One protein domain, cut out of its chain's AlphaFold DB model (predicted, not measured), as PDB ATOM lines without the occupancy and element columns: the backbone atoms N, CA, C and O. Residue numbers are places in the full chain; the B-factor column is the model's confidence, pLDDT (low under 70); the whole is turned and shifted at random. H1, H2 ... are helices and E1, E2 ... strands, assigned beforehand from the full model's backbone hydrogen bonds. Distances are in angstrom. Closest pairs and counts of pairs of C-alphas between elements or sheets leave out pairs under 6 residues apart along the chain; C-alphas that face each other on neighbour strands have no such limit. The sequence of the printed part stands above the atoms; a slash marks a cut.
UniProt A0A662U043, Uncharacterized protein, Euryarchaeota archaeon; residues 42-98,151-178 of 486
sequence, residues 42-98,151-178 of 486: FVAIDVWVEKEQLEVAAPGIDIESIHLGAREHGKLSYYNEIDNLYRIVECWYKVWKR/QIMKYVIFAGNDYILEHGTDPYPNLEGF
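AT A GLANCE: This is residues 42 to 98 and 151 to 178 of the 486 residues of an uncharacterized protein of Euryarchaeota archaeon (UniProt A0A662U043). A long, twisted sheet of four antiparallel strands makes the body, and two short helices and the loop of residues 70 to 84 gather at one end of it. H1 packs over E2 there, H2 only grazes the sheet, and E2 makes the long axis. The printed part has 85 residues, in the order E1 H1 H2 E2 E3 E4, with sheet order E1 - E2 - E3 - E4 and class mixed, helices and strands. It is only just loose, close to compact, with a radius of gyration of the C-alphas of 14.5 A and spans of 43 by 29 by 20 A.

HOW THE PARTS SIT: E1, residues 42 to 49, is an edge strand antiparallel to E2, residues 85 to 98; N 45 and O 90 are 2.8 A apart, within hydrogen-bond range. H1, residues 51 to 57, is on the sheet at a height of 8.8 A, over E2 and along the strands, at 2 degrees to E2 on the local plane; the closest C-alphas of H1 and E2, Lys 51 and Tyr 86, are 6.8 A apart. H2, residues 63 to 69, is close to H1 but not clearly touching, the closest C-alphas, Lys 51 and Ile 63, being 8.0 A apart. H2 grazes the sheet with residues 63 to 67. In both helices every O i to N i+4 pair is within hydrogen-bond range. Residues 79 to 80 pair antiparallel with residues 85 to 86 of E2. E3, residues 151 to 159, is antiparallel to E2, with N 91 and O 156 at 2.8 A. E3 and E4, residues 163 to 169, form a hairpin, with N 157 and O 166 at 2.8 A. E1 and E4 are apart.

IN THESE COORDINATES: E1 begins at C-alpha 42 (79.902, 86.999, 116.299) and is 22.2 A long. E2 is 40.8 A, E3 25.8 A and E4 18.3 A, the last ending at C-alpha 169 (74.590, 87.548, 103.390).

THE WHOLE: The two C-alphas farthest apart, those of Ile 82 and Arg 98, are 47.0 A apart. Residues 99 to 150 are not printed, and C-alphas 98 and 151 are 8.8 A apart across this cut. The link from H2 to E2 is long. The model's pLDDT is under 70 at residues 67 to 77 and at residue 161.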
ATOM      1  N   PHE A  42      80.972  87.954 116.563       92.88
ATOM      2  CA  PHE A  42      79.902  86.999 116.299       92.88
ATOM      3  C   PHE A  42      78.917  86.876 117.468       92.88
ATOM      4  O   PHE A  42      79.240  87.175 118.619       92.88
ATOM      5  N   VAL A  43      77.716  86.400 117.147       93.12
ATOM      6  CA  VAL A  43      76.679  85.969 118.085       93.12
ATOM      7  C   VAL A  43      76.135  84.640 117.575       93.12
ATOM      8  O   VAL A  43      75.661  84.557 116.445       93.12
ATOM      9  N   ALA A  44      76.215  83.599 118.397       92.12
ATOM     10  CA  ALA A  44      75.661  82.283 118.110       92.12
ATOM     11  C   ALA A  44      74.430  82.035 118.982       92.12
ATOM     12  O   ALA A  44      74.445  82.324 120.175       92.12
ATOM     13  N   ILE A  45      73.370  81.502 118.391       92.31
ATOM     14  CA  ILE A  45      72.109  81.187 119.052       92.31
ATOM     15  C   ILE A  45      71.857  79.696 118.902       92.31
ATOM     16  O   ILE A  45      71.919  79.147 117.806       92.31
ATOM     17  N   ASP A  46      71.540  79.059 120.016       89.94
ATOM     18  CA  ASP A  46      71.200  77.653 120.083       89.94
ATOM     19  C   ASP A  46      69.689  77.477 120.020       89.94
ATOM     20  O   ASP A  46      68.939  77.996 120.850       89.94
ATOM     21  N   VAL A  47      69.242  76.697 119.046       88.56
ATOM     22  CA  VAL A  47      67.843  76.328 118.876       88.56
ATOM     23  C   VAL A  47      67.733  74.818 119.003       88.56
ATOM     24  O   VAL A  47      68.338  74.067 118.243       88.56
ATOM     25  N   TRP A  48      66.952  74.369 119.978       88.25
ATOM     26  CA  TRP A  48      66.645  72.956 120.163       88.25
ATOM     27  C   TRP A  48      65.382  72.608 119.382       88.25
ATOM     28  O   TRP A  48      64.345  73.241 119.579       88.25
ATOM     29  N   VAL A  49      65.486  71.625 118.491       88.44
ATOM     30  CA  VAL A  49      64.411  71.202 117.586       88.44
ATOM     31  C   VAL A  49      64.158  69.705 117.682       88.44
ATOM     32  O   VAL A  49      65.038  68.920 118.043       88.44
ATOM     33  N   GLU A  50      62.946  69.305 117.325       89.56
ATOM     34  CA  GLU A  50      62.593  67.896 117.187       89.56
ATOM     35  C   GLU A  50      63.165  67.302 115.894       89.56
ATOM     36  O   GLU A  50      63.485  68.011 114.935       89.56
ATOM     37  N   LYS A  51      63.251  65.969 115.849       85.50
ATOM     38  CA  LYS A  51      63.774  65.228 114.695       85.50
ATOM     39  C   LYS A  51      63.065  65.596 113.385       85.50
ATOM     40  O   LYS A  51      63.725  65.853 112.384       85.50
ATOM     41  N   GLU A  52      61.734  65.660 113.404       85.25
ATOM     42  CA  GLU A  52      60.918  65.957 112.217       85.25
ATOM     43  C   GLU A  52      61.206  67.360 111.663       85.25
ATOM     44  O   GLU A  52      61.312  67.555 110.456       85.25
ATOM     45  N   GLN A  53      61.396  68.342 112.548       83.19
ATOM     46  CA  GLN A  53      61.723  69.713 112.155       83.19
ATOM     47  C   GLN A  53      63.109  69.800 111.513       83.19
ATOM     48  O   GLN A  53      63.289  70.537 110.545       83.19
ATOM     49  N   LEU A  54      64.074  69.028 112.021       82.69
ATOM     50  CA  LEU A  54      65.414  68.950 111.444       82.69
ATOM     51  C   LEU A  54      65.394  68.310 110.045       82.69
ATOM     52  O   LEU A  54      66.050  68.816 109.138       82.69
ATOM     53  N   GLU A  55      64.608  67.245 109.850       83.56
ATOM     54  CA  GLU A  55      64.427  66.597 108.541       83.56
ATOM     55  C   GLU A  55      63.781  67.530 107.511       83.56
ATOM     56  O   GLU A  55      64.165  67.524 106.340       83.56
ATOM     57  N   VAL A  56      62.822  68.355 107.945       83.25
ATOM     58  CA  VAL A  56      62.185  69.370 107.093       83.25
ATOM     59  C   VAL A  56      63.164  70.488 106.741       83.25
ATOM     60  O   VAL A  56      63.226  70.897 105.583       83.25
ATOM     61  N   ALA A  57      63.928  70.981 107.719       75.69
ATOM     62  CA  ALA A  57      64.892  72.057 107.507       75.69
ATOM     63  C   ALA A  57      66.041  71.635 106.578       75.69
ATOM     64  O   ALA A  57      66.537  72.451 105.803       75.69
ATOM     65  N   ALA A  58      66.452  70.366 106.627       74.94
ATOM     66  CA  ALA A  58      67.509  69.839 105.779       74.94
ATOM     67  C   ALA A  58      67.241  68.377 105.373       74.94
ATOM     68  O   ALA A  58      67.626  67.430 106.073       74.94
ATOM     69  N   PRO A  59      66.618  68.183 104.196       76.44
ATOM     70  CA  PRO A  59      66.310  66.860 103.673       76.44
ATOM     71  C   PRO A  59      67.587  66.045 103.425       76.44
ATOM     72  O   PRO A  59      68.439  66.442 102.630       76.44
ATOM     73  N   GLY A  60      67.707  64.880 104.069       72.31
ATOM     74  CA  GLY A  60      68.834  63.954 103.874       72.31
ATOM     75  C   GLY A  60      69.989  64.096 104.869       72.31
ATOM     76  O   GLY A  60      71.055  63.533 104.625       72.31
ATOM     77  N   ILE A  61      69.797  64.814 105.980       75.81
ATOM     78  CA  ILE A  61      70.755  64.807 107.094       75.81
ATOM     79  C   ILE A  61      70.895  63.406 107.688       75.81
ATOM     80  O   ILE A  61      69.905  62.734 107.975       75.81
ATOM     81  N   ASP A  62      72.140  62.995 107.943       76.12
ATOM     82  CA  ASP A  62      72.431  61.810 108.749       76.12
ATOM     83  C   ASP A  62      72.315  62.148 110.243       76.12
ATOM     84  O   ASP A  62      73.266  62.564 110.908       76.12
ATOM     85  N   ILE A  63      71.106  61.979 110.767       76.12
ATOM     86  CA  ILE A  63      70.744  62.298 112.152       76.12
ATOM     87  C   ILE A  63      71.495  61.400 113.146       76.12
ATOM     88  O   ILE A  63      71.851  61.844 114.241       76.12
ATOM     89  N   GLU A  64      71.799  60.163 112.749       72.88
ATOM     90  CA  GLU A  64      72.553  59.214 113.572       72.88
ATOM     91  C   GLU A  64      73.984  59.712 113.811       72.88
ATOM     92  O   GLU A  64      74.504  59.587 114.920       72.88
ATOM     93  N   SER A  65      74.609  60.361 112.820       72.56
ATOM     94  CA  SER A  65      75.941  60.964 112.991       72.56
ATOM     95  C   SER A  65      75.959  62.092 114.034       72.56
ATOM     96  O   SER A  65      76.892  62.176 114.839       72.56
ATOM     97  N   ILE A  66      74.902  62.911 114.090       73.56
ATOM     98  CA  ILE A  66      74.745  63.981 115.091       73.56
ATOM     99  C   ILE A  66      74.532  63.372 116.483       73.56
ATOM    100  O   ILE A  66      75.125  63.828 117.464       73.56
ATOM    101  N   HIS A  67      73.737  62.304 116.560       69.62
ATOM    102  CA  HIS A  67      73.489  61.554 117.788       69.62
ATOM    103  C   HIS A  67      74.768  60.896 118.342       69.62
ATOM    104  O   HIS A  67      75.049  60.973 119.538       69.62
ATOM    105  N   LEU A  68      75.588  60.295 117.474       64.75
ATOM    106  CA  LEU A  68      76.859  59.658 117.840       64.75
ATOM    107  C   LEU A  68      77.919  60.675 118.292       64.75
ATOM    108  O   LEU A  68      78.647  60.409 119.252       64.75
ATOM    109  N   GLY A  69      77.980  61.849 117.653       61.31
ATOM    110  CA  GLY A  69      78.919  62.923 118.002       61.31
ATOM    111  C   GLY A  69      78.670  63.566 119.374       61.31
ATOM    112  O   GLY A  69      79.596  64.110 119.973       61.31
ATOM    113  N   ALA A  70      77.452  63.460 119.914       57.72
ATOM    114  CA  ALA A  70      77.084  64.000 121.226       57.72
ATOM    115  C   ALA A  70      77.717  63.254 122.418       57.72
ATOM    116  O   ALA A  70      77.741  63.775 123.532       57.72
ATOM    117  N   ARG A  71      78.261  62.048 122.198       54.44
ATOM    118  CA  ARG A  71      78.895  61.226 123.245       54.44
ATOM    119  C   ARG A  71      80.369  61.554 123.493       54.44
ATOM    120  O   ARG A  71      80.983  60.969 124.386       54.44
ATOM    121  N   GLU A  72      80.958  62.470 122.726       55.69
ATOM    122  CA  GLU A  72      82.345  62.885 122.926       55.69
ATOM    123  C   GLU A  72      82.455  63.916 124.060       55.69
ATOM    124  O   GLU A  72      82.086  65.085 123.924       55.69
ATOM    125  N   HIS A  73      83.001  63.487 125.203       45.19
ATOM    126  CA  HIS A  73      83.288  64.369 126.334       45.19
ATOM    127  C   HIS A  73      84.183  65.549 125.916       45.19
ATOM    128  O   HIS A  73      85.283  65.356 125.400       45.19
ATOM    129  N   GLY A  74      83.727  66.774 126.195       45.78
ATOM    130  CA  GLY A  74      84.489  68.009 125.966       45.78
ATOM    131  C   GLY A  74      84.137  68.780 124.688       45.78
ATOM    132  O   GLY A  74      84.706  69.847 124.474       45.78
ATOM    133  N   LYS A  75      83.197  68.293 123.865       52.69
ATOM    134  CA  LYS A  75      82.623  69.039 122.728       52.69
ATOM    135  C   LYS A  75      81.211  69.542 123.053       52.69
ATOM    136  O   LYS A  75      80.577  69.053 123.987       52.69
ATOM    137  N   LEU A  76      80.722  70.540 122.305       58.97
ATOM    138  CA  LEU A  76      79.317  70.949 122.389       58.97
ATOM    139  C   LEU A  76      78.437  69.728 122.090       58.97
ATOM    140  O   LEU A  76      78.559  69.135 121.021       58.97
ATOM    141  N   SER A  77      77.553  69.358 123.020       69.19
ATOM    142  CA  SER A  77      76.564  68.321 122.730       69.19
ATOM    143  C   SER A  77      75.523  68.884 121.766       69.19
ATOM    144  O   SER A  77      74.867  69.887 122.071       69.19
ATOM    145  N   TYR A  78      75.390  68.242 120.604       75.31
ATOM    146  CA  TYR A  78      74.391  68.576 119.586       75.31
ATOM    147  C   TYR A  78      73.092  67.773 119.730       75.31
ATOM    148  O   TYR A  78      72.174  67.928 118.927       75.31
ATOM    149  N   TYR A  79      73.002  66.931 120.761       81.12
ATOM    150  CA  TYR A  79      71.831  66.119 121.053       81.12
ATOM    151  C   TYR A  79      71.593  66.052 122.563       81.12
ATOM    152  O   TYR A  79      72.522  65.865 123.353       81.12
ATOM    153  N   ASN A  80      70.340  66.224 122.969       80.44
ATOM    154  CA  ASN A  80      69.906  66.064 124.349       80.44
ATOM    155  C   ASN A  80      69.204  64.708 124.488       80.44
ATOM    156  O   ASN A  80      68.106  64.522 123.967       80.44
ATOM    157  N   GLU A  81      69.840  63.770 125.200       78.19
ATOM    158  CA  GLU A  81      69.316  62.409 125.381       78.19
ATOM    159  C   GLU A  81      68.021  62.360 126.204       78.19
ATOM    160  O   GLU A  81      67.216  61.455 125.999       78.19
ATOM    161  N   ILE A  82      67.812  63.313 127.119       81.12
ATOM    162  CA  ILE A  82      66.652  63.323 128.024       81.12
ATOM    163  C   ILE A  82      65.396  63.751 127.265       81.12
ATOM    164  O   ILE A  82      64.359  63.098 127.366       81.12
ATOM    165  N   ASP A  83      65.513  64.830 126.490       81.19
ATOM    166  CA  ASP A  83      64.380  65.456 125.804       81.19
ATOM    167  C   ASP A  83      64.248  65.014 124.335       81.19
ATOM    168  O   ASP A  83      63.278  65.372 123.672       81.19
ATOM    169  N   ASN A  84      65.203  64.226 123.819       84.38
ATOM    170  CA  ASN A  84      65.281  63.795 122.415       84.38
ATOM    171  C   ASN A  84      65.247  64.981 121.427       84.38
ATOM    172  O   ASN A  84      64.554  64.959 120.408       84.38
ATOM    173  N   LEU A  85      66.003  66.035 121.752       86.12
ATOM    174  CA  LEU A  85      66.099  67.261 120.959       86.12
ATOM    175  C   LEU A  85      67.470  67.382 120.296       86.12
ATOM    176  O   LEU A  85      68.502  67.075 120.899       86.12
ATOM    177  N   TYR A  86      67.474  67.898 119.072       86.12
ATOM    178  CA  TYR A  86      68.669  68.190 118.289       86.12
ATOM    179  C   TYR A  86      68.987  69.678 118.367       86.12
ATOM    180  O   TYR A  86      68.094  70.520 118.286       86.12
ATOM    181  N   ARG A  87      70.266  70.014 118.523       85.56
ATOM    182  CA  ARG A  87      70.736  71.398 118.580       85.56
ATOM    183  C   ARG A  87      71.098  71.886 117.184       85.56
ATOM    184  O   ARG A  87      72.004  71.345 116.548       85.56
ATOM    185  N   ILE A  88      70.440  72.950 116.757       88.56
ATOM    186  CA  ILE A  88      70.820  73.777 115.615       88.56
ATOM    187  C   ILE A  88      71.489  75.037 116.159       88.56
ATOM    188  O   ILE A  88      71.012  75.622 117.131       88.56
ATOM    189  N   VAL A  89      72.589  75.453 115.536       89.19
ATOM    190  CA  VAL A  89      73.292  76.687 115.888       89.19
ATOM    191  C   VAL A  89      73.144  77.684 114.749       89.19
ATOM    192  O   VAL A  89      73.594  77.444 113.629       89.19
ATOM    193  N   GLU A  90      72.520  78.814 115.049       91.00
ATOM    194  CA  GLU A  90      72.413  79.973 114.172       91.00
ATOM    195  C   GLU A  90      73.503  80.977 114.559       91.00
ATOM    196  O   GLU A  90      73.447  81.598 115.618       91.00
ATOM    197  N   CYS A  91      74.532  81.116 113.728       91.81
ATOM    198  CA  CYS A  91      75.676  81.981 113.992       91.81
ATOM    199  C   CYS A  91      75.688  83.184 113.051       91.81
ATOM    200  O   CYS A  91      75.806  83.049 111.832       91.81
ATOM    201  N   TRP A  92      75.626  84.369 113.645       92.69
ATOM    202  CA  TRP A  92      75.766  85.660 112.990       92.69
ATOM    203  C   TRP A  92      77.174  86.173 113.215       92.69
ATOM    204  O   TRP A  92      77.647  86.184 114.346       92.69
ATOM    205  N   TYR A  93      77.860  86.613 112.165       92.50
ATOM    206  CA  TYR A  93      79.251  87.040 112.269       92.50
ATOM    207  C   TYR A  93      79.606  88.163 111.293       92.50
ATOM    208  O   TYR A  93      79.130  88.226 110.156       92.50
ATOM    209  N   LYS A  94      80.489  89.058 111.739       90.50
ATOM    210  CA  LYS A  94      80.964  90.221 110.985       90.50
ATOM    211  C   LYS A  94      82.233  89.860 110.215       90.50
ATOM    212  O   LYS A  94      83.212  89.383 110.783       90.50
ATOM    213  N   VAL A  95      82.251  90.139 108.912       89.50
ATOM    214  CA  VAL A  95      83.430  89.937 108.058       89.50
ATOM    215  C   VAL A  95      83.882  91.262 107.466       89.50
ATOM    216  O   VAL A  95      83.118  91.954 106.794       89.50
ATOM    217  N   TRP A  96      85.159  91.583 107.649       88.12
ATOM    218  CA  TRP A  96      85.783  92.725 106.995       88.12
ATOM    219  C   TRP A  96      85.927  92.471 105.496       88.12
ATOM    220  O   TRP A  96      86.608  91.537 105.066       88.12
ATOM    221  N   LYS A  97      85.308  93.327 104.684       87.56
ATOM    222  CA  LYS A  97      85.495  93.337 103.234       87.56
ATOM    223  C   LYS A  97      85.955  94.710 102.764       87.56
ATOM    224  O   LYS A  97      85.602  95.744 103.328       87.56
ATOM    225  N   ARG A  98      86.750  94.703 101.697       86.88
ATOM    226  CA  ARG A  98      87.114  95.918 100.967       86.88
ATOM    227  C   ARG A  98      85.913  96.367 100.145       86.88
ATOM    228  O   ARG A  98      85.369  95.563  99.386       86.88
ATOM    229  N   GLN A 151      82.702  96.400 107.665       85.56
ATOM    230  CA  GLN A 151      82.193  95.159 108.239       85.56
ATOM    231  C   GLN A 151      80.853  94.828 107.585       85.56
ATOM    232  O   GLN A 151      79.961  95.669 107.536       85.56
ATOM    233  N   ILE A 152      80.731  93.615 107.054       85.31
ATOM    234  CA  ILE A 152      79.489  93.109 106.471       85.31
ATOM    235  C   ILE A 152      79.047  91.909 107.295       85.31
ATOM    236  O   ILE A 152      79.853  91.007 107.549       85.31
ATOM    237  N   MET A 153      77.780  91.909 107.698       88.62
ATOM    238  CA  MET A 153      77.189  90.812 108.445       88.62
ATOM    239  C   MET A 153      76.928  89.612 107.529       88.62
ATOM    240  O   MET A 153      76.615  89.736 106.338       88.62
ATOM    241  N   LYS A 154      77.097  88.424 108.091       90.25
ATOM    242  CA  LYS A 154      76.726  87.152 107.486       90.25
ATOM    243  C   LYS A 154      76.094  86.269 108.541       90.25
ATOM    244  O   LYS A 154      76.376  86.432 109.726       90.25
ATOM    245  N   TYR A 155      75.305  85.309 108.089       91.19
ATOM    246  CA  TYR A 155      74.761  84.276 108.950       91.19
ATOM    247  C   TYR A 155      75.062  82.893 108.376       91.19
ATOM    248  O   TYR A 155      75.209  82.714 107.160       91.19
ATOM    249  N   VAL A 156      75.191  81.924 109.272       91.06
ATOM    250  CA  VAL A 156      75.308  80.503 108.962       91.06
ATOM    251  C   VAL A 156      74.497  79.717 109.982       91.06
ATOM    252  O   VAL A 156      74.622  79.935 111.183       91.06
ATOM    253  N   ILE A 157      73.670  78.804 109.499       89.12
ATOM    254  CA  ILE A 157      72.907  77.863 110.307       89.12
ATOM    255  C   ILE A 157      73.526  76.494 110.080       89.12
ATOM    256  O   ILE A 157      73.648  76.048 108.939       89.12
ATOM    257  N   PHE A 158      73.944  75.832 111.150       86.69
ATOM    258  CA  PHE A 158      74.580  74.521 111.071       86.69
ATOM    259  C   PHE A 158      74.105  73.600 112.195       86.69
ATOM    260  O   PHE A 158      73.658  74.049 113.252       86.69
ATOM    261  N   ALA A 159      74.186  72.296 111.950       82.38
ATOM    262  CA  ALA A 159      73.847  71.248 112.903       82.38
ATOM    263  C   ALA A 159      74.986  70.225 112.968       82.38
ATOM    264  O   ALA A 159      75.542  69.816 111.948       82.38
ATOM    265  N   GLY A 160      75.353  69.802 114.177       73.75
ATOM    266  CA  GLY A 160      76.551  68.986 114.366       73.75
ATOM    267  C   GLY A 160      77.831  69.716 113.941       73.75
ATOM    268  O   GLY A 160      77.860  70.938 113.801       73.75
ATOM    269  N   ASN A 161      78.904  68.955 113.736       69.69
ATOM    270  CA  ASN A 161      80.201  69.520 113.350       69.69
ATOM    271  C   ASN A 161      80.329  69.768 111.837       69.69
ATOM    272  O   ASN A 161      81.104  70.633 111.436       69.69
ATOM    273  N   ASP A 162      79.578  69.029 111.013       70.88
ATOM    274  CA  ASP A 162      79.860  68.912 109.575       70.88
ATOM    275  C   ASP A 162      78.722  69.407 108.663       70.88
ATOM    276  O   ASP A 162      78.941  69.583 107.462       70.88
ATOM    277  N   TYR A 163      77.517  69.666 109.192       78.38
ATOM    278  CA  TYR A 163      76.361  70.030 108.364       78.38
ATOM    279  C   TYR A 163      76.050  71.519 108.434       78.38
ATOM    280  O   TYR A 163      75.536  72.013 109.433       78.38
ATOM    281  N   ILE A 164      76.287  72.225 107.330       84.12
ATOM    282  CA  ILE A 164      75.787  73.588 107.120       84.12
ATOM    283  C   ILE A 164      74.406  73.479 106.468       84.12
ATOM    284  O   ILE A 164      74.296  72.987 105.347       84.12
ATOM    285  N   LEU A 165      73.371  73.932 107.175       82.81
ATOM    286  CA  LEU A 165      71.980  73.929 106.709       82.81
ATOM    287  C   LEU A 165      71.742  75.091 105.747       82.81
ATOM    288  O   LEU A 165      71.241  74.920 104.641       82.81
ATOM    289  N   GLU A 166      72.155  76.282 106.172       85.25
ATOM    290  CA  GLU A 166      71.918  77.523 105.453       85.25
ATOM    291  C   GLU A 166      73.095  78.472 105.670       85.25
ATOM    292  O   GLU A 166      73.708  78.499 106.734       85.25
ATOM    293  N   HIS A 167      73.442  79.256 104.658       88.50
ATOM    294  CA  HIS A 167      74.399  80.343 104.804       88.50
ATOM    295  C   HIS A 167      74.038  81.467 103.843       88.50
ATOM    296  O   HIS A 167      73.670  81.223 102.695       88.50
ATOM    297  N   GLY A 168      74.194  82.705 104.297       85.94
ATOM    298  CA  GLY A 168      73.775  83.859 103.519       85.94
ATOM    299  C   GLY A 168      74.532  85.132 103.855       85.94
ATOM    300  O   GLY A 168      75.405  85.195 104.727       85.94
ATOM    301  N   THR A 169      74.226  86.165 103.079       82.75
ATOM    302  CA  THR A 169      74.590  87.548 103.390       82.75
ATOM    303  C   THR A 169      73.507  88.192 104.238       82.75
ATOM    304  O   THR A 169      72.381  87.707 104.254       82.75
ATOM    305  N   ASP A 170      73.867  89.277 104.919       78.12
ATOM    306  CA  ASP A 170      72.978  90.062 105.772       78.12
ATOM    307  C   ASP A 170      71.547  90.234 105.209       78.12
ATOM    308  O   ASP A 170      71.382  90.879 104.167       78.12
ATOM    309  N   PRO A 171      70.516  89.672 105.869       74.50
ATOM    310  CA  PRO A 171      69.119  89.907 105.510       74.50
ATOM    311  C   PRO A 171      68.610  91.294 105.951       74.50
ATOM    312  O   PRO A 171      67.527  91.711 105.528       74.50
ATOM    313  N   TYR A 172      69.369  92.029 106.774       81.12
ATOM    314  CA  TYR A 172      68.982  93.320 107.348       81.12
ATOM    315  C   TYR A 172      69.986  94.436 106.996       81.12
ATOM    316  O   TYR A 172      70.633  94.984 107.883       81.12
ATOM    317  N   PRO A 173      70.112  94.840 105.716       72.12
ATOM    318  CA  PRO A 173      71.122  95.807 105.267       72.12
ATOM    319  C   PRO A 173      71.034  97.195 105.926       72.12
ATOM    320  O   PRO A 173      72.040  97.908 105.951       72.12
ATOM    321  N   ASN A 174      69.865  97.583 106.450       74.12
ATOM    322  CA  ASN A 174      69.664  98.858 107.158       74.12
ATOM    323  C   ASN A 174      70.029  98.775 108.652       74.12
ATOM    324  O   ASN A 174      70.088  99.794 109.350       74.12
ATOM    325  N   LEU A 175      70.265  97.566 109.162       80.31
ATOM    326  CA  LEU A 175      70.609  97.336 110.550       80.31
ATOM    327  C   LEU A 175      72.122  97.438 110.758       80.31
ATOM    328  O   LEU A 175      72.909  96.669 110.213       80.31
ATOM    329  N   GLU A 176      72.543  98.355 111.623       77.50
ATOM    330  CA  GLU A 176      73.927  98.397 112.082       77.50
ATOM    331  C   GLU A 176      74.109  97.453 113.270       77.50
ATOM    332  O   GLU A 176      73.693  97.754 114.386       77.50
ATOM    333  N   GLY A 177      74.739  96.300 113.039       83.94
ATOM    334  CA  GLY A 177      75.075  95.324 114.080       83.94
ATOM    335  C   GLY A 177      74.176  94.089 114.075       83.94
ATOM    336  O   GLY A 177      73.600  93.729 113.054       83.94
ATOM    337  N   PHE A 178      74.117  93.382 115.205       90.12
ATOM    338  CA  PHE A 178      73.314  92.164 115.331       90.12
ATOM    339  C   PHE A 178      71.834  92.496 115.572       90.12
ATOM    340  O   PHE A 178      71.551  93.461 116.289       90.12
TER     341      PHE A 178